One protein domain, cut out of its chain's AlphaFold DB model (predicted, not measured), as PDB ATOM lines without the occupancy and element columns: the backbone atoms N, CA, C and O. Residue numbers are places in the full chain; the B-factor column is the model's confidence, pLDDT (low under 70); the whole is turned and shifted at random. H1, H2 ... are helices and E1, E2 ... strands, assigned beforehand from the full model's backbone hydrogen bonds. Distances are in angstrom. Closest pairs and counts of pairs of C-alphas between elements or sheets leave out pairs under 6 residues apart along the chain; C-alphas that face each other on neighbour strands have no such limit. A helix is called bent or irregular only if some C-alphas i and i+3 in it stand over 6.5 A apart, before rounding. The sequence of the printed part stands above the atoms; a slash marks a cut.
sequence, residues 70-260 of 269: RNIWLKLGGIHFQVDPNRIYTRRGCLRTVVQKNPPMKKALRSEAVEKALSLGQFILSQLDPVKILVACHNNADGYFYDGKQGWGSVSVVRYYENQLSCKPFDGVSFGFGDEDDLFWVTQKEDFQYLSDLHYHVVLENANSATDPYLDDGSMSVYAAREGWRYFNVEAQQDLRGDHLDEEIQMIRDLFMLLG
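This is residues 70 to 260 of the 269 residues of an uncharacterized protein of Acidobacteria bacterium (UniProt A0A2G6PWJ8). Two lobes make up the length: a small one, in which helices H1 and H2 pack on the hairpin of E1 and E2, and a larger one, a twisted five-stranded sheet in three layers, with H4 and H7 over one face and H3 and H6 over the other. The long helix H2 leads from the small lobe toward edge strand E3 of the sheet. The printed part has 191 residues with seven named helices and seven named strands, in the order E1 E2 H1 H2 E3 H3 E4 E5 H4 E6 H5 H6 E7 H7, class mixed. The large sheet, E3 E7 E5 E6 E4, is mixed; the whole is compact, radius of gyration of the C-alphas 17.2 A, spanning 51 by 40 by 32 A.

Start at E1, residues 72 to 76, and E2, residues 79 to 83, an antiparallel hairpin with N 74 and O 81 at 2.8 A. H2, residues 107 to 128, touches H1, residues 91 to 101, with residues 110 to 118 alone, at a steep tilt of 65 degrees; their closest C-alphas, Cys 94 and Val 114, are 5.2 A apart. Next find E3, residues 133 to 140, parallel to E7, residues 230 to 237, with N 136 and O 232 at 2.8 A. E7 is antiparallel to E5, residues 183 to 186, with N 233 and O 185 at 2.8 A. E5, H4, residues 189 to 197, and E6, residues 201 to 205, form a strand-helix-strand unit, two parallel strands joined through a helix, with a right-handed crossover; N 203 and O 184 are 2.8 A apart. E6 is antiparallel to E4, residues 170 to 174, with N 204 and O 172 at 2.8 A. H3, residues 157 to 167, and H6, residues 220 to 227, are on one face of this sheet; H4 and H7, residues 245 to 258, are on the opposite face. The closest C-alphas of H7 and E7, Ala 236 and Glu 248, are 5.8 A apart. H5, residues 207 to 210, touches H6, is only just irregular with C-alphas 207 and 210 6.7 A apart, and is too short for an O i to N i+4 pair. Every such pair is within hydrogen-bond range in H1, H3, H4, H6 and H7, and 17 of 18 in H2.

Find C-alpha 72 at (179.883, 159.040, 243.908), where E1 begins. H2 runs 31.8 A, E3 22.3 A and E7 23.7 A. H7 runs 19.9 A, to C-alpha 258 at (156.970, 178.749, 255.753).

The C-alphas farthest apart, Gly 78 and Asp 197, are 52.4 A apart. The printed part has no cut; the long link is E3 to H3. Residues 165 to 168 have pLDDT under 70.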
ATOM      1  N   ARG A  70     174.797 156.116 247.699       94.25
ATOM      2  CA  ARG A  70     175.149 157.323 248.458       94.25
ATOM      3  C   ARG A  70     176.389 158.034 247.925       94.25
ATOM      4  O   ARG A  70     176.380 159.234 247.678       94.25
ATOM      5  N   ASN A  71     177.503 157.308 247.804       97.25
ATOM      6  CA  ASN A  71     178.777 157.903 247.396       97.25
ATOM      7  C   ASN A  71     178.912 157.896 245.867       97.25
ATOM      8  O   ASN A  71     178.549 156.925 245.201       97.25
ATOM      9  N   ILE A  72     179.564 158.926 245.331       98.19
ATOM     10  CA  ILE A  72     179.883 159.040 243.908       98.19
ATOM     11  C   ILE A  72     181.254 158.441 243.628       98.19
ATOM     12  O   ILE A  72     182.239 158.734 244.311       98.19
ATOM     13  N   TRP A  73     181.334 157.640 242.573       98.25
ATOM     14  CA  TRP A  73     182.579 157.077 242.072       98.25
ATOM     15  C   TRP A  73     183.194 157.968 240.998       98.25
ATOM     16  O   TRP A  73     182.635 158.141 239.918       98.25
ATOM     17  N   LEU A  74     184.398 158.465 241.245       98.38
ATOM     18  CA  LEU A  74     185.180 159.277 240.323       98.38
ATOM     19  C   LEU A  74     186.329 158.472 239.706       98.38
ATOM     20  O   LEU A  74     186.966 157.647 240.362       98.38
ATOM     21  N   LYS A  75     186.610 158.741 238.430       97.62
ATOM     22  CA  LYS A  75     187.687 158.114 237.648       97.62
ATOM     23  C   LYS A  75     188.847 159.088 237.460       97.62
ATOM     24  O   LYS A  75     188.651 160.181 236.926       97.62
ATOM     25  N   LEU A  76     190.064 158.699 237.827       95.94
ATOM     26  CA  LEU A  76     191.269 159.516 237.641       95.94
ATOM     27  C   LEU A  76     192.478 158.626 237.350       95.94
ATOM     28  O   LEU A  76     192.787 157.746 238.138       95.94
ATOM     29  N   GLY A  77     193.171 158.834 236.228       87.31
ATOM     30  CA  GLY A  77     194.422 158.112 235.939       87.31
ATOM     31  C   GLY A  77     194.315 156.579 235.994       87.31
ATOM     32  O   GLY A  77     195.257 155.918 236.420       87.31
ATOM     33  N   GLY A  78     193.159 156.012 235.624       89.00
ATOM     34  CA  GLY A  78     192.896 154.567 235.678       89.00
ATOM     35  C   GLY A  78     192.513 154.019 237.059       89.00
ATOM     36  O   GLY A  78     192.239 152.827 237.168       89.00
ATOM     37  N   ILE A  79     192.457 154.859 238.097       93.75
ATOM     38  CA  ILE A  79     191.899 154.488 239.400       93.75
ATOM     39  C   ILE A  79     190.453 154.962 239.539       93.75
ATOM     40  O   ILE A  79     190.040 155.963 238.946       93.75
ATOM     41  N   HIS A  80     189.712 154.246 240.378       96.62
ATOM     42  CA  HIS A  80     188.399 154.639 240.863       96.62
ATOM     43  C   HIS A  80     188.517 155.040 242.330       96.62
ATOM     44  O   HIS A  80     189.213 154.376 243.099       96.62
ATOM     45  N   PHE A  81     187.843 156.115 242.714       98.19
ATOM     46  CA  PHE A  81     187.774 156.559 244.099       98.19
ATOM     47  C   PHE A  81     186.383 157.103 244.412       98.19
ATOM     48  O   PHE A  81     185.694 157.591 243.523       98.19
ATOM     49  N   GLN A  82     185.964 156.992 245.664       98.31
ATOM     50  CA  GLN A  82     184.671 157.457 246.139       98.31
ATOM     51  C   GLN A  82     184.779 158.817 246.814       98.31
ATOM     52  O   GLN A  82     185.764 159.113 247.496       98.31
ATOM     53  N   VAL A  83     183.725 159.610 246.682       98.38
ATOM     54  CA  VAL A  83     183.493 160.809 247.482       98.38
ATOM     55  C   VAL A  83     182.037 160.845 247.928       98.38
ATOM     56  O   VAL A  83     181.142 160.407 247.212       98.38
ATOM     57  N   ASP A  84     181.813 161.365 249.125       98.00
ATOM     58  CA  ASP A  84     180.486 161.778 249.580       98.00
ATOM     59  C   ASP A  84     180.119 163.101 248.872       98.00
ATOM     60  O   ASP A  84     180.873 164.073 249.016       98.00
ATOM     61  N   PRO A  85     179.035 163.154 248.075       97.69
ATOM     62  CA  PRO A  85     178.669 164.342 247.309       97.69
ATOM     63  C   PRO A  85     178.209 165.510 248.190       97.69
ATOM     64  O   PRO A  85     178.289 166.648 247.743       97.69
ATOM     65  N   ASN A  86     177.852 165.283 249.458       97.19
ATOM     66  CA  ASN A  86     177.641 166.352 250.433       97.19
ATOM     67  C   ASN A  86     178.936 166.726 251.187       97.19
ATOM     68  O   ASN A  86     178.901 167.166 252.332       97.19
ATOM     69  N   ARG A  87     180.116 166.502 250.587       97.88
ATOM     70  CA  ARG A  87     181.429 166.892 251.147       97.88
ATOM     71  C   ARG A  87     182.362 167.538 250.120       97.88
ATOM     72  O   ARG A  87     183.550 167.702 250.402       97.88
ATOM     73  N   ILE A  88     181.874 167.872 248.923       98.25
ATOM     74  CA  ILE A  88     182.721 168.280 247.786       98.25
ATOM     75  C   ILE A  88     182.663 169.771 247.427       98.25
ATOM     76  O   ILE A  88     183.228 170.176 246.413       98.25
ATOM     77  N   TYR A  89     182.037 170.607 248.257       97.56
ATOM     78  CA  TYR A  89     181.872 172.038 247.957       97.56
ATOM     79  C   TYR A  89     183.036 172.908 248.442       97.56
ATOM     80  O   TYR A  89     183.157 174.074 248.075       97.56
ATOM     81  N   THR A  90     183.944 172.340 249.240       96.38
ATOM     82  CA  THR A  90     185.151 173.023 249.717       96.38
ATOM     83  C   THR A  90     186.370 172.133 249.531       96.38
ATOM     84  O   THR A  90     186.289 170.900 249.535       96.38
ATOM     85  N   ARG A  91     187.556 172.741 249.391       96.44
ATOM     86  CA  ARG A  91     188.799 171.975 249.198       96.44
ATOM     87  C   ARG A  91     189.120 171.103 250.409       96.44
ATOM     88  O   ARG A  91     189.667 170.009 250.266       96.44
ATOM     89  N   ARG A  92     188.783 171.590 251.606       95.25
ATOM     90  CA  ARG A  92     188.964 170.871 252.869       95.25
ATOM     91  C   ARG A  92     188.020 169.674 252.962       95.25
ATOM     92  O   ARG A  92     188.491 168.587 253.298       95.25
ATOM     93  N   GLY A  93     186.749 169.863 252.616       96.38
ATOM     94  CA  GLY A  93     185.770 168.791 252.468       96.38
ATOM     95  C   GLY A  93     186.236 167.710 251.505       96.38
ATOM     96  O   GLY A  93     186.370 166.549 251.891       96.38
ATOM     97  N   CYS A  94     186.619 168.120 250.290       98.00
ATOM     98  CA  CYS A  94     187.135 167.225 249.256       98.00
ATOM     99  C   CYS A  94     188.328 166.405 249.756       98.00
ATOM    100  O   CYS A  94     188.374 165.190 249.582       98.00
ATOM    101  N   LEU A  95     189.294 167.045 250.421       97.81
ATOM    102  CA  LEU A  95     190.434 166.335 251.000       97.81
ATOM    103  C   LEU A  95     189.995 165.311 252.049       97.81
ATOM    104  O   LEU A  95     190.497 164.186 252.044       97.81
ATOM    105  N   ARG A  96     189.079 165.691 252.944       96.50
ATOM    106  CA  ARG A  96     188.588 164.820 254.015       96.50
ATOM    107  C   ARG A  96     187.860 163.607 253.444       96.50
ATOM    108  O   ARG A  96     188.218 162.487 253.795       96.50
ATOM    109  N   THR A  97     186.914 163.817 252.532       97.56
ATOM    110  CA  THR A  97     186.125 162.732 251.931       97.56
ATOM    111  C   THR A  97     186.999 161.795 251.088       97.56
ATOM    112  O   THR A  97     186.920 160.578 251.251       97.56
ATOM    113  N   VAL A  98     187.955 162.331 250.310       98.00
ATOM    114  CA  VAL A  98     188.928 161.517 249.558       98.00
ATOM    115  C   VAL A  98     189.768 160.647 250.497       98.00
ATOM    116  O   VAL A  98     189.991 159.479 250.198       98.00
ATOM    117  N   VAL A  99     190.227 161.181 251.632       97.31
ATOM    118  CA  VAL A  99     191.033 160.416 252.602       97.31
ATOM    119  C   VAL A  99     190.202 159.379 253.359       97.31
ATOM    120  O   VAL A  99     190.700 158.292 253.621       97.31
ATOM    121  N   GLN A 100     188.961 159.700 253.727       96.00
ATOM    122  CA  GLN A 100     188.118 158.830 254.552       96.00
ATOM    123  C   GLN A 100     187.517 157.658 253.774       96.00
ATOM    124  O   GLN A 100     187.388 156.567 254.320       96.00
ATOM    125  N   LYS A 101     187.127 157.877 252.514       95.50
ATOM    126  CA  LYS A 101     186.374 156.893 251.721       95.50
ATOM    127  C   LYS A 101     187.261 155.982 250.872       95.50
ATOM    128  O   LYS A 101     186.745 155.093 250.203       95.50
ATOM    129  N   ASN A 102     188.578 156.197 250.861       97.38
ATOM    130  CA  ASN A 102     189.484 155.509 249.944       97.38
ATOM    131  C   ASN A 102     190.748 154.992 250.636       97.38
ATOM    132  O   ASN A 102     191.200 155.578 251.622       97.38
ATOM    133  N   PRO A 103     191.387 153.947 250.078       95.81
ATOM    134  CA  PRO A 103     192.719 153.543 250.497       95.81
ATOM    135  C   PRO A 103     193.733 154.696 250.397       95.81
ATOM    136  O   PRO A 103     193.584 155.581 249.547       95.81
ATOM    137  N   PRO A 104     194.810 154.676 251.205       95.12
ATOM    138  CA  PRO A 104     195.851 155.694 251.147       95.12
ATOM    139  C   PRO A 104     196.405 155.901 249.730       95.12
ATOM    140  O   PRO A 104     196.889 154.973 249.085       95.12
ATOM    141  N   MET A 105     196.382 157.151 249.265       94.75
ATOM    142  CA  MET A 105     196.907 157.554 247.958       94.75
ATOM    143  C   MET A 105     198.231 158.309 248.095       94.75
ATOM    144  O   MET A 105     198.472 159.026 249.070       94.75
ATOM    145  N   LYS A 106     199.079 158.231 247.060       95.75
ATOM    146  CA  LYS A 106     200.260 159.101 246.945       95.75
ATOM    147  C   LYS A 106     199.831 160.573 246.920       95.75
ATOM    148  O   LYS A 106     198.798 160.912 246.349       95.75
ATOM    149  N   LYS A 107     200.655 161.464 247.486       96.50
ATOM    150  CA  LYS A 107     200.331 162.896 247.650       96.50
ATOM    151  C   LYS A 107     199.878 163.580 246.351       96.50
ATOM    152  O   LYS A 107     198.910 164.330 246.406       96.50
ATOM    153  N   ALA A 108     200.557 163.324 245.230       96.12
ATOM    154  CA  ALA A 108     200.213 163.903 243.927       96.12
ATOM    155  C   ALA A 108     198.819 163.451 243.458       96.12
ATOM    156  O   ALA A 108     197.932 164.285 243.303       96.12
ATOM    157  N   LEU A 109     198.596 162.133 243.397       96.81
ATOM    158  CA  LEU A 109     197.313 161.539 243.011       96.81
ATOM    159  C   LEU A 109     196.159 162.002 243.907       96.81
ATOM    160  O   LEU A 109     195.081 162.320 243.422       96.81
ATOM    161  N   ARG A 110     196.396 162.108 245.220       97.44
ATOM    162  CA  ARG A 110     195.408 162.646 246.161       97.44
ATOM    163  C   ARG A 110     195.050 164.097 245.849       97.44
ATOM    164  O   ARG A 110     193.891 164.465 245.966       97.44
ATOM    165  N   SER A 111     196.032 164.929 245.498       97.88
ATOM    166  CA  SER A 111     195.762 166.325 245.143       97.88
ATOM    167  C   SER A 111     194.901 166.411 243.885       97.88
ATOM    168  O   SER A 111     193.950 167.176 243.868       97.88
ATOM    169  N   GLU A 112     195.187 165.599 242.870       98.19
ATOM    170  CA  GLU A 112     194.376 165.527 241.649       98.19
ATOM    171  C   GLU A 112     192.961 164.985 241.920       98.19
ATOM    172  O   GLU A 112     191.990 165.497 241.368       98.19
ATOM    173  N   ALA A 113     192.817 164.001 242.815       98.31
ATOM    174  CA  ALA A 113     191.515 163.480 243.236       98.31
ATOM    175  C   ALA A 113     190.666 164.554 243.935       98.31
ATOM    176  O   ALA A 113     189.468 164.656 243.679       98.31
ATOM    177  N   VAL A 114     191.296 165.392 244.769       98.56
ATOM    178  CA  VAL A 114     190.651 166.543 245.418       98.56
ATOM    179  C   VAL A 114     190.180 167.572 244.394       98.56
ATOM    180  O   VAL A 114     189.036 168.005 244.478       98.56
ATOM    181  N   GLU A 115     191.012 167.936 243.415       98.50
ATOM    182  CA  GLU A 115     190.599 168.874 242.358       98.50
ATOM    183  C   GLU A 115     189.468 168.295 241.498       98.50
ATOM    184  O   GLU A 115     188.524 169.000 241.149       98.50
ATOM    185  N   LYS A 116     189.505 166.988 241.211       98.50
ATOM    186  CA  LYS A 116     188.423 166.333 240.475       98.50
ATOM    187  C   LYS A 116     187.108 166.339 241.264       98.50
ATOM    188  O   LYS A 116     186.069 166.640 240.683       98.50
ATOM    189  N   ALA A 117     187.149 166.073 242.568       98.62
ATOM    190  CA  ALA A 117     185.978 166.173 243.438       98.62
ATOM    191  C   ALA A 117     185.423 167.608 243.499       98.62
ATOM    192  O   ALA A 117     184.226 167.806 243.313       98.62
ATOM    193  N   LEU A 118     186.299 168.608 243.646       98.44
ATOM    194  CA  LEU A 118     185.923 170.025 243.603       98.44
ATOM    195  C   LEU A 118     185.238 170.405 242.288       98.44
ATOM    196  O   LEU A 118     184.229 171.103 242.299       98.44
ATOM    197  N   SER A 119     185.761 169.935 241.154       98.56
ATOM    198  CA  SER A 119     185.172 170.231 239.845       98.56
ATOM    199  C   SER A 119     183.785 169.602 239.650       98.56
ATOM    200  O   SER A 119     182.952 170.182 238.955       98.56
ATOM    201  N   LEU A 120     183.500 168.463 240.301       98.75
ATOM    202  CA  LEU A 120     182.140 167.924 240.370       98.75
ATOM    203  C   LEU A 120     181.241 168.830 241.226       98.75
ATOM    204  O   LEU A 120     180.134 169.151 240.803       98.75
ATOM    205  N   GLY A 121     181.726 169.291 242.383       98.38
ATOM    206  CA  GLY A 121     181.007 170.258 243.217       98.38
ATOM    207  C   GLY A 121     180.648 171.531 242.443       98.38
ATOM    208  O   GLY A 121     179.496 171.945 242.439       98.38
ATOM    209  N   GLN A 122     181.599 172.098 241.696       98.06
ATOM    210  CA  GLN A 122     181.374 173.270 240.837       98.06
ATOM    211  C   GLN A 122     180.341 173.012 239.735       98.06
ATOM    212  O   GLN A 122     179.511 173.874 239.454       98.06
ATOM    213  N   PHE A 123     180.367 171.826 239.123       98.25
ATOM    214  CA  PHE A 123     179.348 171.435 238.154       98.25
ATOM    215  C   PHE A 123     177.951 171.413 238.786       98.25
ATOM    216  O   PHE A 123     177.030 171.992 238.214       98.25
ATOM    217  N   ILE A 124     177.801 170.831 239.979       98.25
ATOM    218  CA  ILE A 124     176.528 170.822 240.717       98.25
ATOM    219  C   ILE A 124     176.065 172.249 241.010       98.25
ATOM    220  O   ILE A 124     174.950 172.616 240.649       98.25
ATOM    221  N   LEU A 125     176.937 173.076 241.592       96.69
ATOM    222  CA  LEU A 125     176.626 174.463 241.939       96.69
ATOM    223  C   LEU A 125     176.171 175.278 240.722       96.69
ATOM    224  O   LEU A 125     175.215 176.041 240.826       96.69
ATOM    225  N   SER A 126     176.771 175.048 239.548       94.06
ATOM    226  CA  SER A 126     176.373 175.726 238.306       94.06
ATOM    227  C   SER A 126     174.940 175.430 237.857       94.06
ATOM    228  O   SER A 126     174.387 176.188 237.069       94.06
ATOM    229  N   GLN A 127     174.352 174.320 238.315       92.88
ATOM    230  CA  GLN A 127     172.962 173.968 238.019       92.88
ATOM    231  C   GLN A 127     171.993 174.427 239.111       92.88
ATOM    232  O   GLN A 127     170.791 174.503 238.855       92.88
ATOM    233  N   LEU A 128     172.495 174.739 240.308       93.06
ATOM    234  CA  LEU A 128     171.695 175.310 241.390       93.06
ATOM    235  C   LEU A 128     171.545 176.828 241.223       93.06
ATOM    236  O   LEU A 128     170.476 177.360 241.491       93.06
ATOM    237  N   ASP A 129     172.568 177.515 240.716       86.50
ATOM    238  CA  ASP A 129     172.562 178.965 240.489       86.50
ATOM    239  C   ASP A 129     171.616 179.388 239.330       86.50
ATOM    240  O   ASP A 129     171.551 178.689 238.312       86.50
ATOM    241  N   PRO A 130     170.875 180.513 239.438       82.00
ATOM    242  CA  PRO A 130     170.620 181.289 240.651       82.00
ATOM    243  C   PRO A 130     169.684 180.549 241.609       82.00
ATOM    244  O   PRO A 130     168.614 180.090 241.215       82.00
ATOM    245  N   VAL A 131     170.062 180.485 242.887       86.12
ATOM    246  CA  VAL A 131     169.208 179.953 243.956       86.12
ATOM    247  C   VAL A 131     168.950 181.030 244.998       86.12
ATOM    248  O   VAL A 131     169.871 181.677 245.491       86.12
ATOM    249  N   LYS A 132     167.674 181.238 245.336       88.44
ATOM    250  CA  LYS A 132     167.287 182.081 246.478       88.44
ATOM    251  C   LYS A 132     167.136 181.240 247.739       88.44
ATOM    252  O   LYS A 132     167.572 181.654 248.811       88.44
ATOM    253  N   ILE A 133     166.507 180.074 247.593       96.62
ATOM    254  CA  ILE A 133     166.234 179.130 248.673       96.62
ATOM    255  C   ILE A 133     166.644 177.735 248.216       96.62
ATOM    256  O   ILE A 133     166.146 177.247 247.200       96.62
ATOM    257  N   LEU A 134     167.551 177.106 248.960       97.94
ATOM    258  CA  LEU A 134     168.015 175.748 248.696       97.94
ATOM    259  C   LEU A 134     167.503 174.812 249.788       97.94
ATOM    260  O   LEU A 134     167.750 175.048 250.968       97.94
ATOM    261  N   VAL A 135     166.822 173.746 249.388       98.38
ATOM    262  CA  VAL A 135     166.362 172.678 250.276       98.38
ATOM    263  C   VAL A 135     167.080 171.394 249.880       98.38
ATOM    264  O   VAL A 135     166.842 170.861 248.801       98.38
ATOM    265  N   ALA A 136     168.000 170.911 250.706       97.75
ATOM    266  CA  ALA A 136     168.561 169.578 250.543       97.75
ATOM    267  C   ALA A 136     167.623 168.559 251.199       97.75
ATOM    268  O   ALA A 136     167.218 168.760 252.341       97.75
ATOM    269  N   CYS A 137     167.278 167.491 250.488       97.50
ATOM    270  CA  CYS A 137     166.524 166.377 251.056       97.50
ATOM    271  C   CYS A 137     167.457 165.195 251.252       97.50
ATOM    272  O   CYS A 137     168.234 164.854 250.352       97.50
ATOM    273  N   HIS A 138     167.361 164.608 252.432       95.62
ATOM    274  CA  HIS A 138     168.202 163.534 252.891       95.62
ATOM    275  C   HIS A 138     167.363 162.501 253.627       95.62
ATOM    276  O   HIS A 138     166.404 162.828 254.324       95.62
ATOM    277  N   ASN A 139     167.775 161.246 253.501       92.69
ATOM    278  CA  ASN A 139     167.258 160.185 254.339       92.69
ATOM    279  C   ASN A 139     168.394 159.559 255.155       92.69
ATOM    280  O   ASN A 139     169.482 159.293 254.633       92.69
ATOM    281  N   ASN A 140     168.161 159.336 256.443       85.94
ATOM    282  CA  ASN A 140     169.147 158.795 257.376       85.94
ATOM    283  C   ASN A 140     168.681 157.444 257.954       85.94
ATOM    284  O   ASN A 140     167.657 156.911 257.549       85.94
ATOM    285  N   ALA A 141     169.484 156.827 258.819       82.56
ATOM    286  CA  ALA A 141     169.179 155.514 259.395       82.56
ATOM    287  C   ALA A 141     168.904 155.639 260.893       82.56
ATOM    288  O   ALA A 141     169.430 156.572 261.493       82.56
ATOM    289  N   ASP A 142     168.201 154.653 261.464       80.12
ATOM    290  CA  ASP A 142     167.768 154.634 262.869       80.12
ATOM    291  C   ASP A 142     168.945 154.816 263.839       80.12
ATOM    292  O   ASP A 142     169.909 154.025 263.871       80.12
ATOM    293  N   GLY A 143     168.855 155.891 264.613       74.38
ATOM    294  CA  GLY A 143     169.776 156.342 265.632       74.38
ATOM    295  C   GLY A 143     171.188 156.609 265.121       74.38
ATOM    296  O   GLY A 143     171.498 156.733 263.934       74.38
ATOM    297  N   TYR A 144     172.136 156.645 266.056       73.69
ATOM    298  CA  TYR A 144     173.546 156.840 265.731       73.69
ATOM    299  C   TYR A 144     174.442 155.789 266.364       73.69
ATOM    300  O   TYR A 144     174.162 155.228 267.420       73.69
ATOM    301  N   PHE A 145     175.585 155.534 265.723       70.75
ATOM    302  CA  PHE A 145     176.586 154.648 266.308       70.75
ATOM    303  C   PHE A 145     176.935 155.076 267.739       70.75
ATOM    304  O   PHE A 145     177.358 156.211 267.967       70.75
ATOM    305  N   TYR A 146     176.855 154.112 268.660       71.62
ATOM    306  CA  TYR A 146     177.122 154.261 270.097       71.62
ATOM    307  C   TYR A 146     176.049 155.013 270.908       71.62
ATOM    308  O   TYR A 146     176.319 155.378 272.049       71.62
ATOM    309  N   ASP A 147     174.833 155.153 270.383       74.88
ATOM    310  CA  ASP A 147     173.656 155.683 271.095       74.88
ATOM    311  C   ASP A 147     173.136 154.797 272.252       74.88
ATOM    312  O   ASP A 147     172.254 155.188 273.015       74.88
ATOM    313  N   GLY A 148     173.653 153.571 272.386       72.50
ATOM    314  CA  GLY A 148     173.191 152.588 273.370       72.50
ATOM    315  C   GLY A 148     171.885 151.869 272.997       72.50
ATOM    316  O   GLY A 148     171.432 151.024 273.770       72.50
ATOM    317  N   LYS A 149     171.319 152.142 271.814       74.00
ATOM    318  CA  LYS A 149     170.076 151.562 271.274       74.00
ATOM    319  C   LYS A 149     170.292 150.724 270.004       74.00
ATOM    320  O   LYS A 149     169.332 150.278 269.389       74.00
ATOM    321  N   GLN A 150     171.547 150.427 269.657       74.00
ATOM    322  CA  GLN A 150     171.926 149.755 268.403       74.00
ATOM    323  C   GLN A 150     171.636 150.608 267.159       74.00
ATOM    324  O   GLN A 150     171.365 150.046 266.090       74.00
ATOM    325  N   GLY A 151     171.704 151.934 267.298       72.56
ATOM    326  CA  GLY A 151     171.680 152.843 266.168       72.56
ATOM    327  C   GLY A 151     172.916 152.678 265.288       72.56
ATOM    328  O   GLY A 151     173.994 152.245 265.724       72.56
ATOM    329  N   TRP A 152     172.743 152.984 264.012       73.62
ATOM    330  CA  TRP A 152     173.746 152.754 262.969       73.62
ATOM    331  C   TRP A 152     173.812 153.886 261.943       73.62
ATOM    332  O   TRP A 152     174.646 153.850 261.033       73.62
ATOM    333  N   GLY A 153     172.995 154.923 262.123       72.69
ATOM    334  CA  GLY A 153     173.121 156.187 261.427       72.69
ATOM    335  C   GLY A 153     174.217 157.082 262.007       72.69
ATOM    336  O   GLY A 153     175.133 156.682 262.743       72.69
ATOM    337  N   SER A 154     174.159 158.347 261.606       74.12
ATOM    338  CA  SER A 154     175.118 159.365 262.045       74.12
ATOM    339  C   SER A 154     174.506 160.738 262.308       74.12
ATOM    340  O   SER A 154     175.219 161.615 262.802       74.12
ATOM    341  N   VAL A 155     173.222 160.891 262.013       82.19
ATOM    342  CA  VAL A 155     172.437 162.114 262.117       82.19
ATOM    343  C   VAL A 155     171.365 161.815 263.150       82.19
ATOM    344  O   VAL A 155     170.664 160.840 262.967       82.19
ATOM    345  N   SER A 156     171.313 162.591 264.230       86.88
ATOM    346  CA  SER A 156     170.166 162.652 265.141       86.88
ATOM    347  C   SER A 156     170.258 163.941 265.954       86.88
ATOM    348  O   SER A 156     171.362 164.439 266.235       86.88
ATOM    349  N   VAL A 157     169.119 164.505 266.349       87.06
ATOM    350  CA  VAL A 157     169.076 165.732 267.161       87.06
ATOM    351  C   VAL A 157     169.775 165.539 268.509       87.06
ATOM    352  O   VAL A 157     170.464 166.444 268.990       87.06
ATOM    353  N   VAL A 158     169.679 164.337 269.089       84.81
ATOM    354  CA  VAL A 158     170.331 163.973 270.354       84.81
ATOM    355  C   VAL A 158     171.842 164.078 270.200       84.81
ATOM    356  O   VAL A 158     172.501 164.778 270.974       84.81
ATOM    357  N   ARG A 159     172.392 163.472 269.143       84.44
ATOM    358  CA  ARG A 159     173.824 163.549 268.852       84.44
ATOM    359  C   ARG A 159     174.281 164.989 268.633       84.44
ATOM    360  O   ARG A 159     175.368 165.372 269.077       84.44
ATOM    361  N   TYR A 160     173.491 165.797 267.929       84.75
ATOM    362  CA  TYR A 160     173.842 167.196 267.694       84.75
ATOM    363  C   TYR A 160     173.844 168.020 268.975       84.75
ATOM    364  O   TYR A 160     174.775 168.801 269.181       84.75
ATOM    365  N   TYR A 161     172.885 167.796 269.868       83.69
ATOM    366  CA  TYR A 161     172.867 168.419 271.185       83.69
ATOM    367  C   TYR A 161     174.089 168.029 272.030       83.69
ATOM    368  O   TYR A 161     174.776 168.902 272.563       83.69
ATOM    369  N   GLU A 162     174.432 166.738 272.095       82.00
ATOM    370  CA  GLU A 162     175.628 166.262 272.809       82.00
ATOM    371  C   GLU A 162     176.914 166.896 272.251       82.00
ATOM    372  O   GLU A 162     177.763 167.395 272.999       82.00
ATOM    373  N   ASN A 163     177.036 166.956 270.921       75.38
ATOM    374  CA  ASN A 163     178.153 167.629 270.263       75.38
ATOM    375  C   ASN A 163     178.176 169.131 270.574       75.38
ATOM    376  O   ASN A 163     179.251 169.677 270.834       75.38
ATOM    377  N   GLN A 164     177.019 169.799 270.611       73.12
ATOM    378  CA  GLN A 164     176.917 171.221 270.939       73.12
ATOM    379  C   GLN A 164     177.500 171.534 272.318       73.12
ATOM    380  O   GLN A 164     178.244 172.511 272.456       73.12
ATOM    381  N   LEU A 165     177.242 170.681 273.310       61.72
ATOM    382  CA  LEU A 165     177.808 170.821 274.652       61.72
ATOM    383  C   LEU A 165     179.341 170.698 274.665       61.72
ATOM    384  O   LEU A 165     179.997 171.324 275.497       61.72
ATOM    385  N   SER A 166     179.913 169.919 273.741       62.81
ATOM    386  CA  SER A 166     181.348 169.609 273.717       62.81
ATOM    387  C   SER A 166     182.197 170.560 272.861       62.81
ATOM    388  O   SER A 166     183.297 170.926 273.274       62.81
ATOM    389  N   CYS A 167     181.713 170.979 271.686       60.34
ATOM    390  CA  CYS A 167     182.516 171.725 270.708       60.34
ATOM    391  C   CYS A 167     181.794 172.906 270.037       60.34
ATOM    392  O   CYS A 167     182.400 173.568 269.196       60.34
ATOM    393  N   LYS A 168     180.542 173.203 270.426       68.75
ATOM    394  CA  LYS A 168     179.694 174.283 269.873       68.75
ATOM    395  C   LYS A 168     179.749 174.435 268.339       68.75
ATOM    396  O   LYS A 168     179.919 175.550 267.842       68.75
ATOM    397  N   PRO A 169     179.569 173.357 267.561       76.31
ATOM    398  CA  PRO A 169     179.553 173.471 266.111       76.31
ATOM    399  C   PRO A 169     178.253 174.102 265.585       76.31
ATOM    400  O   PRO A 169     178.165 174.350 264.391       76.31
ATOM    401  N   PHE A 170     177.276 174.391 266.461       86.06
ATOM    402  CA  PHE A 170     175.935 174.901 266.142       86.06
ATOM    403  C   PHE A 170     175.575 176.087 267.037       86.06
ATOM    404  O   PHE A 170     175.919 176.090 268.228       86.06
ATOM    405  N   ASP A 171     174.823 177.042 266.494       89.62
ATOM    406  CA  ASP A 171     174.327 178.196 267.252       89.62
ATOM    407  C   ASP A 171     173.055 177.865 268.047       89.62
ATOM    408  O   ASP A 171     172.775 178.508 269.061       89.62
ATOM    409  N   GLY A 172     172.313 176.827 267.649       91.00
ATOM    410  CA  GLY A 172     171.091 176.399 268.328       91.00
ATOM    411  C   GLY A 172     170.705 174.961 268.005       91.00
ATOM    412  O   GLY A 172     170.942 174.483 266.901       91.00
ATOM    413  N   VAL A 173     170.101 174.285 268.981       92.81
ATOM    414  CA  VAL A 173     169.427 172.994 268.809       92.81
ATOM    415  C   VAL A 173     168.086 173.086 269.534       92.81
ATOM    416  O   VAL A 173     168.043 173.497 270.696       92.81
ATOM    417  N   SER A 174     167.005 172.750 268.841       94.56
ATOM    418  CA  SER A 174     165.647 172.666 269.373       94.56
ATOM    419  C   SER A 174     165.185 171.217 269.350       94.56
ATOM    420  O   SER A 174     165.402 170.521 268.359       94.56
ATOM    421  N   PHE A 175     164.548 170.786 270.438       94.00
ATOM    422  CA  PHE A 175     163.907 169.480 270.530       94.00
ATOM    423  C   PHE A 175     162.405 169.635 270.320       94.00
ATOM    424  O   PHE A 175     161.738 170.368 271.057       94.00
ATOM    425  N   GLY A 176     161.897 168.918 269.329       92.25
ATOM    426  CA  GLY A 176     160.495 168.812 268.981       92.25
ATOM    427  C   GLY A 176     159.862 167.479 269.382       92.25
ATOM    428  O   GLY A 176     160.352 166.759 270.257       92.25
ATOM    429  N   PHE A 177     158.745 167.171 268.731       88.38
ATOM    430  CA  PHE A 177     158.099 165.863 268.757       88.38
ATOM    431  C   PHE A 177     158.579 165.000 267.585       88.38
ATOM    432  O   PHE A 177     159.093 165.520 266.601       88.38
ATOM    433  N   GLY A 178     158.350 163.690 267.682       88.19
ATOM    434  CA  GLY A 178     158.730 162.730 266.644       88.19
ATOM    435  C   GLY A 178     160.059 162.041 266.929       88.19
ATOM    436  O   GLY A 178     160.601 162.146 268.037       88.19
ATOM    437  N   ASP A 179     160.529 161.297 265.933       90.94
ATOM    438  CA  ASP A 179     161.776 160.547 266.000       90.94
ATOM    439  C   ASP A 179     162.992 161.487 266.076       90.94
ATOM    440  O   ASP A 179     162.944 162.613 265.591       90.94
ATOM    441  N   GLU A 180     164.077 161.062 266.729       88.94
ATOM    442  CA  GLU A 180     165.287 161.882 266.874       88.94
ATOM    443  C   GLU A 180     166.040 162.092 265.553       88.94
ATOM    444  O   GLU A 180     166.868 163.009 265.467       88.94
ATOM    445  N   ASP A 181     165.738 161.273 264.550       90.00
ATOM    446  CA  ASP A 181     166.361 161.304 263.233       90.00
ATOM    447  C   ASP A 181     165.598 162.178 262.223       90.00
ATOM    448  O   ASP A 181     166.169 162.583 261.206       90.00
ATOM    449  N   ASP A 182     164.355 162.559 262.539       94.38
ATOM    450  CA  ASP A 182     163.536 163.456 261.722       94.38
ATOM    451  C   ASP A 182     163.770 164.909 262.147       94.38
ATOM    452  O   ASP A 182     163.240 165.392 263.155       94.38
ATOM    453  N   LEU A 183     164.604 165.631 261.402       96.69
ATOM    454  CA  LEU A 183     165.020 166.974 261.799       96.69
ATOM    455  C   LEU A 183     165.240 167.915 260.627       96.69
ATOM    456  O   LEU A 183     165.568 167.528 259.506       96.69
ATOM    457  N   PHE A 184     165.121 169.202 260.935       97.94
ATOM    458  CA  PHE A 184     165.568 170.262 260.053       97.94
ATOM    459  C   PHE A 184     166.951 170.756 260.450       97.94
ATOM    460  O   PHE A 184     167.270 170.926 261.627       97.94
ATOM    461  N   TRP A 185     167.745 171.107 259.451       96.06
ATOM    462  CA  TRP A 185     168.965 171.873 259.640       96.06
ATOM    463  C   TRP A 185     168.924 173.131 258.791       96.06
ATOM    464  O   TRP A 185     168.719 173.070 257.581       96.06
ATOM    465  N   VAL A 186     169.122 174.290 259.415       97.44
ATOM    466  CA  VAL A 186     168.877 175.590 258.779       97.44
ATOM    467  C   VAL A 186     170.028 176.563 258.983       97.44
ATOM    468  O   VAL A 186     170.778 176.465 259.955       97.44
ATOM    469  N   THR A 187     170.157 177.533 258.075       94.94
ATOM    470  CA  THR A 187     171.164 178.606 258.180       94.94
ATOM    471  C   THR A 187     170.626 179.917 258.751       94.94
ATOM    472  O   THR A 187     171.419 180.756 259.171       94.94
ATOM    473  N   GLN A 188     169.304 180.116 258.782       95.06
ATOM    474  CA  GLN A 188     168.687 181.362 259.249       95.06
ATOM    475  C   GLN A 188     168.003 181.182 260.603       95.06
ATOM    476  O   GLN A 188     167.338 180.180 260.868       95.06
ATOM    477  N   LYS A 189     168.132 182.195 261.460       96.00
ATOM    478  CA  LYS A 189     167.577 182.163 262.815       96.00
ATOM    479  C   LYS A 189     166.049 182.232 262.816       96.00
ATOM    480  O   LYS A 189     165.408 181.625 263.669       96.00
ATOM    481  N   GLU A 190     165.469 182.969 261.879       97.19
ATOM    482  CA  GLU A 190     164.021 183.106 261.725       97.19
ATOM    483  C   GLU A 190     163.389 181.766 261.331       97.19
ATOM    484  O   GLU A 190     162.358 181.389 261.884       97.19
ATOM    485  N   ASP A 191     164.058 181.017 260.449       97.88
ATOM    486  CA  ASP A 191     163.651 179.668 260.046       97.88
ATOM    487  C   ASP A 191     163.758 178.686 261.213       97.88
ATOM    488  O   ASP A 191     162.833 177.913 261.461       97.88
ATOM    489  N   PHE A 192     164.847 178.776 261.985       98.06
ATOM    490  CA  PHE A 192     165.019 177.990 263.205       98.06
ATOM    491  C   PHE A 192     163.874 178.226 264.189       98.06
ATOM    492  O   PHE A 192     163.302 177.267 264.706       98.06
ATOM    493  N   GLN A 193     163.524 179.491 264.439       98.06
ATOM    494  CA  GLN A 193     162.456 179.837 265.372       98.06
ATOM    495  C   GLN A 193     161.105 179.317 264.883       98.06
ATOM    496  O   GLN A 193     160.402 178.667 265.649       98.06
ATOM    497  N   TYR A 194     160.768 179.548 263.613       98.12
ATOM    498  CA  TYR A 194     159.490 179.114 263.052       98.12
ATOM    499  C   TYR A 194     159.305 177.595 263.147       98.12
ATOM    500  O   TYR A 194     158.277 177.126 263.627       98.12
ATOM    501  N   LEU A 195     160.308 176.818 262.728       98.25
ATOM    502  CA  LEU A 195     160.235 175.354 262.758       98.25
ATOM    503  C   LEU A 195     160.245 174.809 264.195       98.25
ATOM    504  O   LEU A 195     159.571 173.823 264.486       98.25
ATOM    505  N   SER A 196     160.941 175.485 265.114       97.75
ATOM    506  CA  SER A 196     160.892 175.160 266.547       97.75
ATOM    507  C   SER A 196     159.507 175.414 267.147       97.75
ATOM    508  O   SER A 196     159.036 174.614 267.953       97.75
ATOM    509  N   ASP A 197     158.834 176.493 266.737       97.62
ATOM    510  CA  ASP A 197     157.471 176.822 267.173       97.62
ATOM    511  C   ASP A 197     156.433 175.829 266.620       97.62
ATOM    512  O   ASP A 197     155.385 175.631 267.235       97.62
ATOM    513  N   LEU A 198     156.742 175.157 265.504       96.69
ATOM    514  CA  LEU A 198     155.990 174.007 264.987       96.69
ATOM    515  C   LEU A 198     156.338 172.677 265.676       96.69
ATOM    516  O   LEU A 198     155.789 171.642 265.311       96.69
ATOM    517  N   HIS A 199     157.199 172.700 266.695       96.56
ATOM    518  CA  HIS A 199     157.638 171.528 267.453       96.56
ATOM    519  C   HIS A 199     158.411 170.489 266.632       96.56
ATOM    520  O   HIS A 199     158.317 169.298 266.929       96.56
ATOM    521  N   TYR A 200     159.213 170.916 265.656       97.75
ATOM    522  CA  TYR A 200     160.203 170.047 265.018       97.75
ATOM    523  C   TYR A 200     161.527 170.017 265.784       97.75
ATOM    524  O   TYR A 200     161.876 170.960 266.502       97.75
ATOM    525  N   HIS A 201     162.293 168.942 265.593       97.50
ATOM    526  CA  HIS A 201     163.720 168.957 265.897       97.50
ATOM    527  C   HIS A 201     164.430 169.848 264.883       97.50
ATOM    528  O   HIS A 201     164.259 169.687 263.673       97.50
ATOM    529  N   VAL A 202     165.212 170.813 265.363       97.50
ATOM    530  CA  VAL A 202     165.870 171.785 264.483       97.50
ATOM    531  C   VAL A 202     167.287 172.064 264.948       97.50
ATOM    532  O   VAL A 202     167.525 172.309 266.129       97.50
ATOM    533  N   VAL A 203     168.229 172.097 264.013       95.69
ATOM    534  CA  VAL A 203     169.601 172.553 264.232       95.69
ATOM    535  C   VAL A 203     169.831 173.853 263.469       95.69
ATOM    536  O   VAL A 203     169.572 173.936 262.270       95.69
ATOM    537  N   LEU A 204     170.330 174.875 264.162       95.69
ATOM    538  CA  LEU A 204     170.810 176.113 263.556       95.69
ATOM    539  C   LEU A 204     172.321 176.014 263.342       95.69
ATOM    540  O   LEU A 204     173.091 175.951 264.308       95.69
ATOM    541  N   GLU A 205     172.727 176.027 262.073       92.94
ATOM    542  CA  GLU A 205     174.126 176.092 261.644       92.94
ATOM    543  C   GLU A 205     174.849 177.243 262.357       92.94
ATOM    544  O   GLU A 205     174.293 178.325 262.553       92.94
ATOM    545  N   ASN A 206     176.106 177.028 262.743       90.88
ATOM    546  CA  ASN A 206     176.897 178.091 263.352       90.88
ATOM    547  C   ASN A 206     177.185 179.189 262.321       90.88
ATOM    548  O   ASN A 206     177.699 178.904 261.237       90.88
ATOM    549  N   ALA A 207     176.925 180.451 262.662       86.94
ATOM    550  CA  ALA A 207     177.147 181.593 261.773       86.94
ATOM    551  C   ALA A 207     178.615 181.735 261.318       86.94
ATOM    552  O   ALA A 207     178.902 182.317 260.272       86.94
ATOM    553  N   ASN A 208     179.560 181.178 262.080       88.50
ATOM    554  CA  ASN A 208     180.976 181.149 261.728       88.50
ATOM    555  C   ASN A 208     181.355 179.965 260.832       88.50
ATOM    556  O   ASN A 208     182.492 179.937 260.376       88.50
ATOM    557  N   SER A 209     180.461 179.023 260.517       87.38
ATOM    558  CA  SER A 209     180.727 177.925 259.563       87.38
ATOM    559  C   SER A 209     181.254 178.438 258.215       87.38
ATOM    560  O   SER A 209     182.118 177.822 257.579       87.38
ATOM    561  N   ALA A 210     180.822 179.641 257.829       83.06
ATOM    562  CA  ALA A 210     181.287 180.322 256.639       83.06
ATOM    563  C   ALA A 210     182.778 180.706 256.682       83.06
ATOM    564  O   ALA A 210     183.450 180.680 255.649       83.06
ATOM    565  N   THR A 211     183.324 181.036 257.854       88.44
ATOM    566  CA  THR A 211     184.667 181.629 257.991       88.44
ATOM    567  C   THR A 211     185.649 180.780 258.798       88.44
ATOM    568  O   THR A 211     186.857 180.873 258.576       88.44
ATOM    569  N   ASP A 212     185.161 179.921 259.690       89.88
ATOM    570  CA  ASP A 212     185.973 179.063 260.539       89.88
ATOM    571  C   ASP A 212     186.332 177.753 259.806       89.88
ATOM    572  O   ASP A 212     185.469 176.905 259.552       89.88
ATOM    573  N   PRO A 213     187.619 177.517 259.486       86.81
ATOM    574  CA  PRO A 213     188.041 176.291 258.822       86.81
ATOM    575  C   PRO A 213     187.831 175.028 259.669       86.81
ATOM    576  O   PRO A 213     187.876 173.930 259.116       86.81
ATOM    577  N   TYR A 214     187.645 175.121 260.988       86.94
ATOM    578  CA  TYR A 214     187.350 173.956 261.824       86.94
ATOM    579  C   TYR A 214     185.918 173.458 261.637       86.94
ATOM    580  O   TYR A 214     185.714 172.242 261.671       86.94
ATOM    581  N   LEU A 215     184.992 174.373 261.354       88.94
ATOM    582  CA  LEU A 215     183.587 174.090 261.062       88.94
ATOM    583  C   LEU A 215     183.358 173.706 259.591       88.94
ATOM    584  O   LEU A 215     182.373 173.056 259.274       88.94
ATOM    585  N   ASP A 216     184.308 174.011 258.701       91.12
ATOM    586  CA  ASP A 216     184.268 173.557 257.310       91.12
ATOM    587  C   ASP A 216     184.474 172.036 257.202       91.12
ATOM    588  O   ASP A 216     185.592 171.493 257.311       91.12
ATOM    589  N   ASP A 217     183.364 171.348 256.975       91.25
ATOM    590  CA  ASP A 217     183.284 169.923 256.697       91.25
ATOM    591  C   ASP A 217     183.019 169.605 255.211       91.25
ATOM    592  O   ASP A 217     183.038 168.433 254.824       91.25
ATOM    593  N   GLY A 218     182.861 170.636 254.373       95.00
ATOM    594  CA  GLY A 218     182.612 170.520 252.942       95.00
ATOM    595  C   GLY A 218     181.164 170.372 252.507       95.00
ATOM    596  O   GLY A 218     180.971 170.113 251.317       95.00
ATOM    597  N   SER A 219     180.197 170.465 253.422       95.75
ATOM    598  CA  SER A 219     178.772 170.304 253.124       95.75
ATOM    599  C   SER A 219     178.194 171.420 252.262       95.75
ATOM    600  O   SER A 219     178.759 172.512 252.131       95.75
ATOM    601  N   MET A 220     177.028 171.133 251.676       95.88
ATOM    602  CA  MET A 220     176.218 172.148 251.015       95.88
ATOM    603  C   MET A 220     175.768 173.225 252.009       95.88
ATOM    604  O   MET A 220     175.740 174.388 251.631       95.88
ATOM    605  N   SER A 221     175.480 172.879 253.273       94.88
ATOM    606  CA  SER A 221     175.082 173.856 254.301       94.88
ATOM    607  C   SER A 221     176.185 174.883 254.574       94.88
ATOM    608  O   SER A 221     175.923 176.084 254.576       94.88
ATOM    609  N   VAL A 222     177.440 174.432 254.696       93.75
ATOM    610  CA  VAL A 222     178.615 175.300 254.872       93.75
ATOM    611  C   VAL A 222     178.819 176.183 253.644       93.75
ATOM    612  O   VAL A 222     179.102 177.373 253.777       93.75
ATOM    613  N   TYR A 223     178.682 175.623 252.438       94.31
ATOM    614  CA  TYR A 223     178.777 176.409 251.207       94.31
ATOM    615  C   TYR A 223     177.658 177.458 251.120       94.31
ATOM    616  O   TYR A 223     177.934 178.634 250.903       94.31
ATOM    617  N   ALA A 224     176.414 177.066 251.379       93.81
ATOM    618  CA  ALA A 224     175.261 177.954 251.400       93.81
ATOM    619  C   ALA A 224     175.427 179.087 252.425       93.81
ATOM    620  O   ALA A 224     175.163 180.242 252.102       93.81
ATOM    621  N   ALA A 225     175.940 178.790 253.623       91.25
ATOM    622  CA  ALA A 225     176.258 179.803 254.627       91.25
ATOM    623  C   ALA A 225     177.321 180.806 254.133       91.25
ATOM    624  O   ALA A 225     177.210 181.998 254.414       91.25
ATOM    625  N   ARG A 226     178.325 180.357 253.360       90.62
ATOM    626  CA  ARG A 226     179.346 181.236 252.749       90.62
ATOM    627  C   ARG A 226     178.781 182.164 251.688       90.62
ATOM    628  O   ARG A 226     179.156 183.332 251.655       90.62
ATOM    629  N   GLU A 227     177.900 181.643 250.846       89.94
ATOM    630  CA  GLU A 227     177.283 182.404 249.758       89.94
ATOM    631  C   GLU A 227     176.067 183.229 250.221       89.94
ATOM    632  O   GLU A 227     175.486 183.979 249.438       89.94
ATOM    633  N   GLY A 228     175.668 183.113 251.494       89.50
ATOM    634  CA  GLY A 228     174.508 183.813 252.050       89.50
ATOM    635  C   GLY A 228     173.166 183.265 251.556       89.50
ATOM    636  O   GLY A 228     172.172 183.990 251.542       89.50
ATOM    637  N   TRP A 229     173.122 182.002 251.133       92.31
ATOM    638  CA  TRP A 229     171.895 181.343 250.698       92.31
ATOM    639  C   TRP A 229     171.016 180.986 251.903       92.31
ATOM    640  O   TRP A 229     171.495 180.490 252.931       92.31
ATOM    641  N   ARG A 230     169.698 181.186 251.767       96.62
ATOM    642  CA  ARG A 230     168.719 180.633 252.711       96.62
ATOM    643  C   ARG A 230     168.638 179.128 252.466       96.62
ATOM    644  O   ARG A 230     168.231 178.706 251.383       96.62
ATOM    645  N   TYR A 231     169.076 178.338 253.440       97.50
ATOM    646  CA  TYR A 231     169.269 176.902 253.279       97.50
ATOM    647  C   TYR A 231     168.505 176.108 254.324       97.50
ATOM    648  O   TYR A 231     168.511 176.457 255.508       97.50
ATOM    649  N   PHE A 232     167.920 175.013 253.854       98.44
ATOM    650  CA  PHE A 232     167.292 173.972 254.646       98.44
ATOM    651  C   PHE A 232     167.904 172.631 254.254       98.44
ATOM    652  O   PHE A 232     168.140 172.367 253.078       98.44
ATOM    653  N   ASN A 233     168.114 171.772 255.233       97.69
ATOM    654  CA  ASN A 233     168.246 170.342 255.051       97.69
ATOM    655  C   ASN A 233     167.086 169.679 255.802       97.69
ATOM    656  O   ASN A 233     166.815 170.040 256.949       97.69
ATOM    657  N   VAL A 234     166.381 168.792 255.106       97.62
ATOM    658  CA  VAL A 234     165.312 167.949 255.633       97.62
ATOM    659  C   VAL A 234     165.869 166.538 255.721       97.62
ATOM    660  O   VAL A 234     166.205 165.951 254.695       97.62
ATOM    661  N   GLU A 235     165.983 166.036 256.942       95.69
ATOM    662  CA  GLU A 235     166.444 164.689 257.253       95.69
ATOM    663  C   GLU A 235     165.248 163.888 257.768       95.69
ATOM    664  O   GLU A 235     164.559 164.357 258.676       95.69
ATOM    665  N   ALA A 236     165.004 162.711 257.194       94.19
ATOM    666  CA  ALA A 236     163.986 161.776 257.668       94.19
ATOM    667  C   ALA A 236     164.503 160.336 257.643       94.19
ATOM    668  O   ALA A 236     165.306 159.974 256.774       94.19
ATOM    669  N   GLN A 237     164.033 159.490 258.554       90.81
ATOM    670  CA  GLN A 237     164.505 158.107 258.621       90.81
ATOM    671  C   GLN A 237     164.079 157.279 257.393       90.81
ATOM    672  O   GLN A 237     162.916 157.238 256.990       90.81
ATOM    673  N   GLN A 238     165.030 156.542 256.824       87.12
ATOM    674  CA  GLN A 238     164.818 155.496 255.829       87.12
ATOM    675  C   GLN A 238     165.847 154.382 256.029       87.12
ATOM    676  O   GLN A 238     167.010 154.499 255.628       87.12
ATOM    677  N   ASP A 239     165.423 153.250 256.586       78.50
ATOM    678  CA  ASP A 239     166.298 152.091 256.709       78.50
ATOM    679  C   ASP A 239     165.561 150.738 256.664       78.50
ATOM    680  O   ASP A 239     164.426 150.614 256.207       78.50
ATOM    681  N   LEU A 240     166.251 149.665 257.063       72.94
ATOM    682  CA  LEU A 240     165.697 148.307 257.069       72.94
ATOM    683  C   LEU A 240     164.611 148.079 258.139       72.94
ATOM    684  O   LEU A 240     163.951 147.039 258.107       72.94
ATOM    685  N   ARG A 241     164.473 148.983 259.111       70.19
ATOM    686  CA  ARG A 241     163.533 148.919 260.239       70.19
ATOM    687  C   ARG A 241     162.262 149.724 259.974       70.19
ATOM    688  O   ARG A 241     161.240 149.412 260.582       70.19
ATOM    689  N   GLY A 242     162.301 150.670 259.041       79.19
ATOM    690  CA  GLY A 242     161.144 151.435 258.593       79.19
ATOM    691  C   GLY A 242     161.542 152.629 257.732       79.19
ATOM    692  O   GLY A 242     162.716 152.985 257.642       79.19
ATOM    693  N   ASP A 243     160.550 153.242 257.097       87.38
ATOM    694  CA  ASP A 243     160.684 154.534 256.437       87.38
ATOM    695  C   ASP A 243     159.678 155.524 257.032       87.38
ATOM    696  O   ASP A 243     158.604 155.124 257.483       87.38
ATOM    697  N   HIS A 244     160.071 156.794 257.099       93.44
ATOM    698  CA  HIS A 244     159.284 157.891 257.664       93.44
ATOM    699  C   HIS A 244     158.729 158.779 256.540       93.44
ATOM    700  O   HIS A 244     158.881 160.001 256.541       93.44
ATOM    701  N   LEU A 245     158.139 158.161 255.506       94.31
ATOM    702  CA  LEU A 245     157.656 158.896 254.329       94.31
ATOM    703  C   LEU A 245     156.532 159.869 254.690       94.31
ATOM    704  O   LEU A 245     156.490 160.981 254.166       94.31
ATOM    705  N   ASP A 246     155.600 159.447 255.545       94.62
ATOM    706  CA  ASP A 246     154.460 160.278 255.933       94.62
ATOM    707  C   ASP A 246     154.927 161.488 256.762       94.62
ATOM    708  O   ASP A 246     154.447 162.607 256.550       94.62
ATOM    709  N   GLU A 247     155.909 161.289 257.642       95.19
ATOM    710  CA  GLU A 247     156.581 162.339 258.402       95.19
ATOM    711  C   GLU A 247     157.349 163.290 257.475       95.19
ATOM    712  O   GLU A 247     157.150 164.503 257.559       95.19
ATOM    713  N   GLU A 248     158.143 162.775 256.528       96.12
ATOM    714  CA  GLU A 248     158.886 163.601 255.566       96.12
ATOM    715  C   GLU A 248     157.930 164.425 254.683       96.12
ATOM    716  O   GLU A 248     158.150 165.617 254.450       96.12
ATOM    717  N   ILE A 249     156.805 163.846 254.243       96.19
ATOM    718  CA  ILE A 249     155.752 164.582 253.524       96.19
ATOM    719  C   ILE A 249     155.189 165.713 254.393       96.19
ATOM    720  O   ILE A 249     154.964 166.818 253.885       96.19
ATOM    721  N   GLN A 250     154.945 165.465 255.683       96.00
ATOM    722  CA  GLN A 250     154.418 166.480 256.594       96.00
ATOM    723  C   GLN A 250     155.436 167.601 256.846       96.00
ATOM    724  O   GLN A 250     155.079 168.776 256.735       96.00
ATOM    725  N   MET A 251     156.706 167.259 257.067       97.12
ATOM    726  CA  MET A 251     157.814 168.213 257.178       97.12
ATOM    727  C   MET A 251     157.894 169.121 255.947       97.12
ATOM    728  O   MET A 251     157.975 170.346 256.060       97.12
ATOM    729  N   ILE A 252     157.815 168.539 254.750       96.94
ATOM    730  CA  ILE A 252     157.867 169.283 253.487       96.94
ATOM    731  C   ILE A 252     156.645 170.189 253.315       96.94
ATOM    732  O   ILE A 252     156.787 171.324 252.859       96.94
ATOM    733  N   ARG A 253     155.447 169.737 253.704       95.75
ATOM    734  CA  ARG A 253     154.234 170.572 253.694       95.75
ATOM    735  C   ARG A 253     154.360 171.767 254.634       95.75
ATOM    736  O   ARG A 253     154.104 172.899 254.224       95.75
ATOM    737  N   ASP A 254     154.838 171.561 255.851       96.38
ATOM    738  CA  ASP A 254     155.036 172.662 256.794       96.38
ATOM    739  C   ASP A 254     156.121 173.635 256.313       96.38
ATOM    740  O   ASP A 254     155.956 174.858 256.402       96.38
ATOM    741  N   LEU A 255     157.177 173.120 255.676       96.81
ATOM    742  CA  LEU A 255     158.166 173.949 254.994       96.81
ATOM    743  C   LEU A 255     157.542 174.738 253.835       96.81
ATOM    744  O   LEU A 255     157.815 175.926 253.681       96.81
ATOM    745  N   PHE A 256     156.658 174.139 253.037       95.69
ATOM    746  CA  PHE A 256     155.922 174.871 252.009       95.69
ATOM    747  C   PHE A 256     155.115 176.032 252.609       95.69
ATOM    748  O   PHE A 256     155.101 177.107 252.012       95.69
ATOM    749  N   MET A 257     154.514 175.884 253.799       94.69
ATOM    750  CA  MET A 257     153.805 176.991 254.461       94.69
ATOM    751  C   MET A 257     154.762 178.122 254.831       94.69
ATOM    752  O   MET A 257     154.482 179.282 254.520       94.69
ATOM    753  N   LEU A 258     155.911 177.788 255.427       96.44
ATOM    754  CA  LEU A 258     156.970 178.749 255.753       96.44
ATOM    755  C   LEU A 258     157.460 179.511 254.513       96.44
ATOM    756  O   LEU A 258     157.738 180.710 254.569       96.44
ATOM    757  N   LEU A 259     157.572 178.816 253.383       95.25
ATOM    758  CA  LEU A 259     158.058 179.375 252.123       95.25
ATOM    759  C   LEU A 259     156.965 180.082 251.303       95.25
ATOM    760  O   LEU A 259     157.270 180.640 250.249       95.25
ATOM    761  N   GLY A 260     155.710 180.088 251.767       93.56
ATOM    762  CA  GLY A 260     154.579 180.674 251.040       93.56
ATOM    763  C   GLY A 260     154.192 179.900 249.774       93.56
ATOM    764  O   GLY A 260     153.621 180.477 248.848       93.56
TER     765      GLY A 260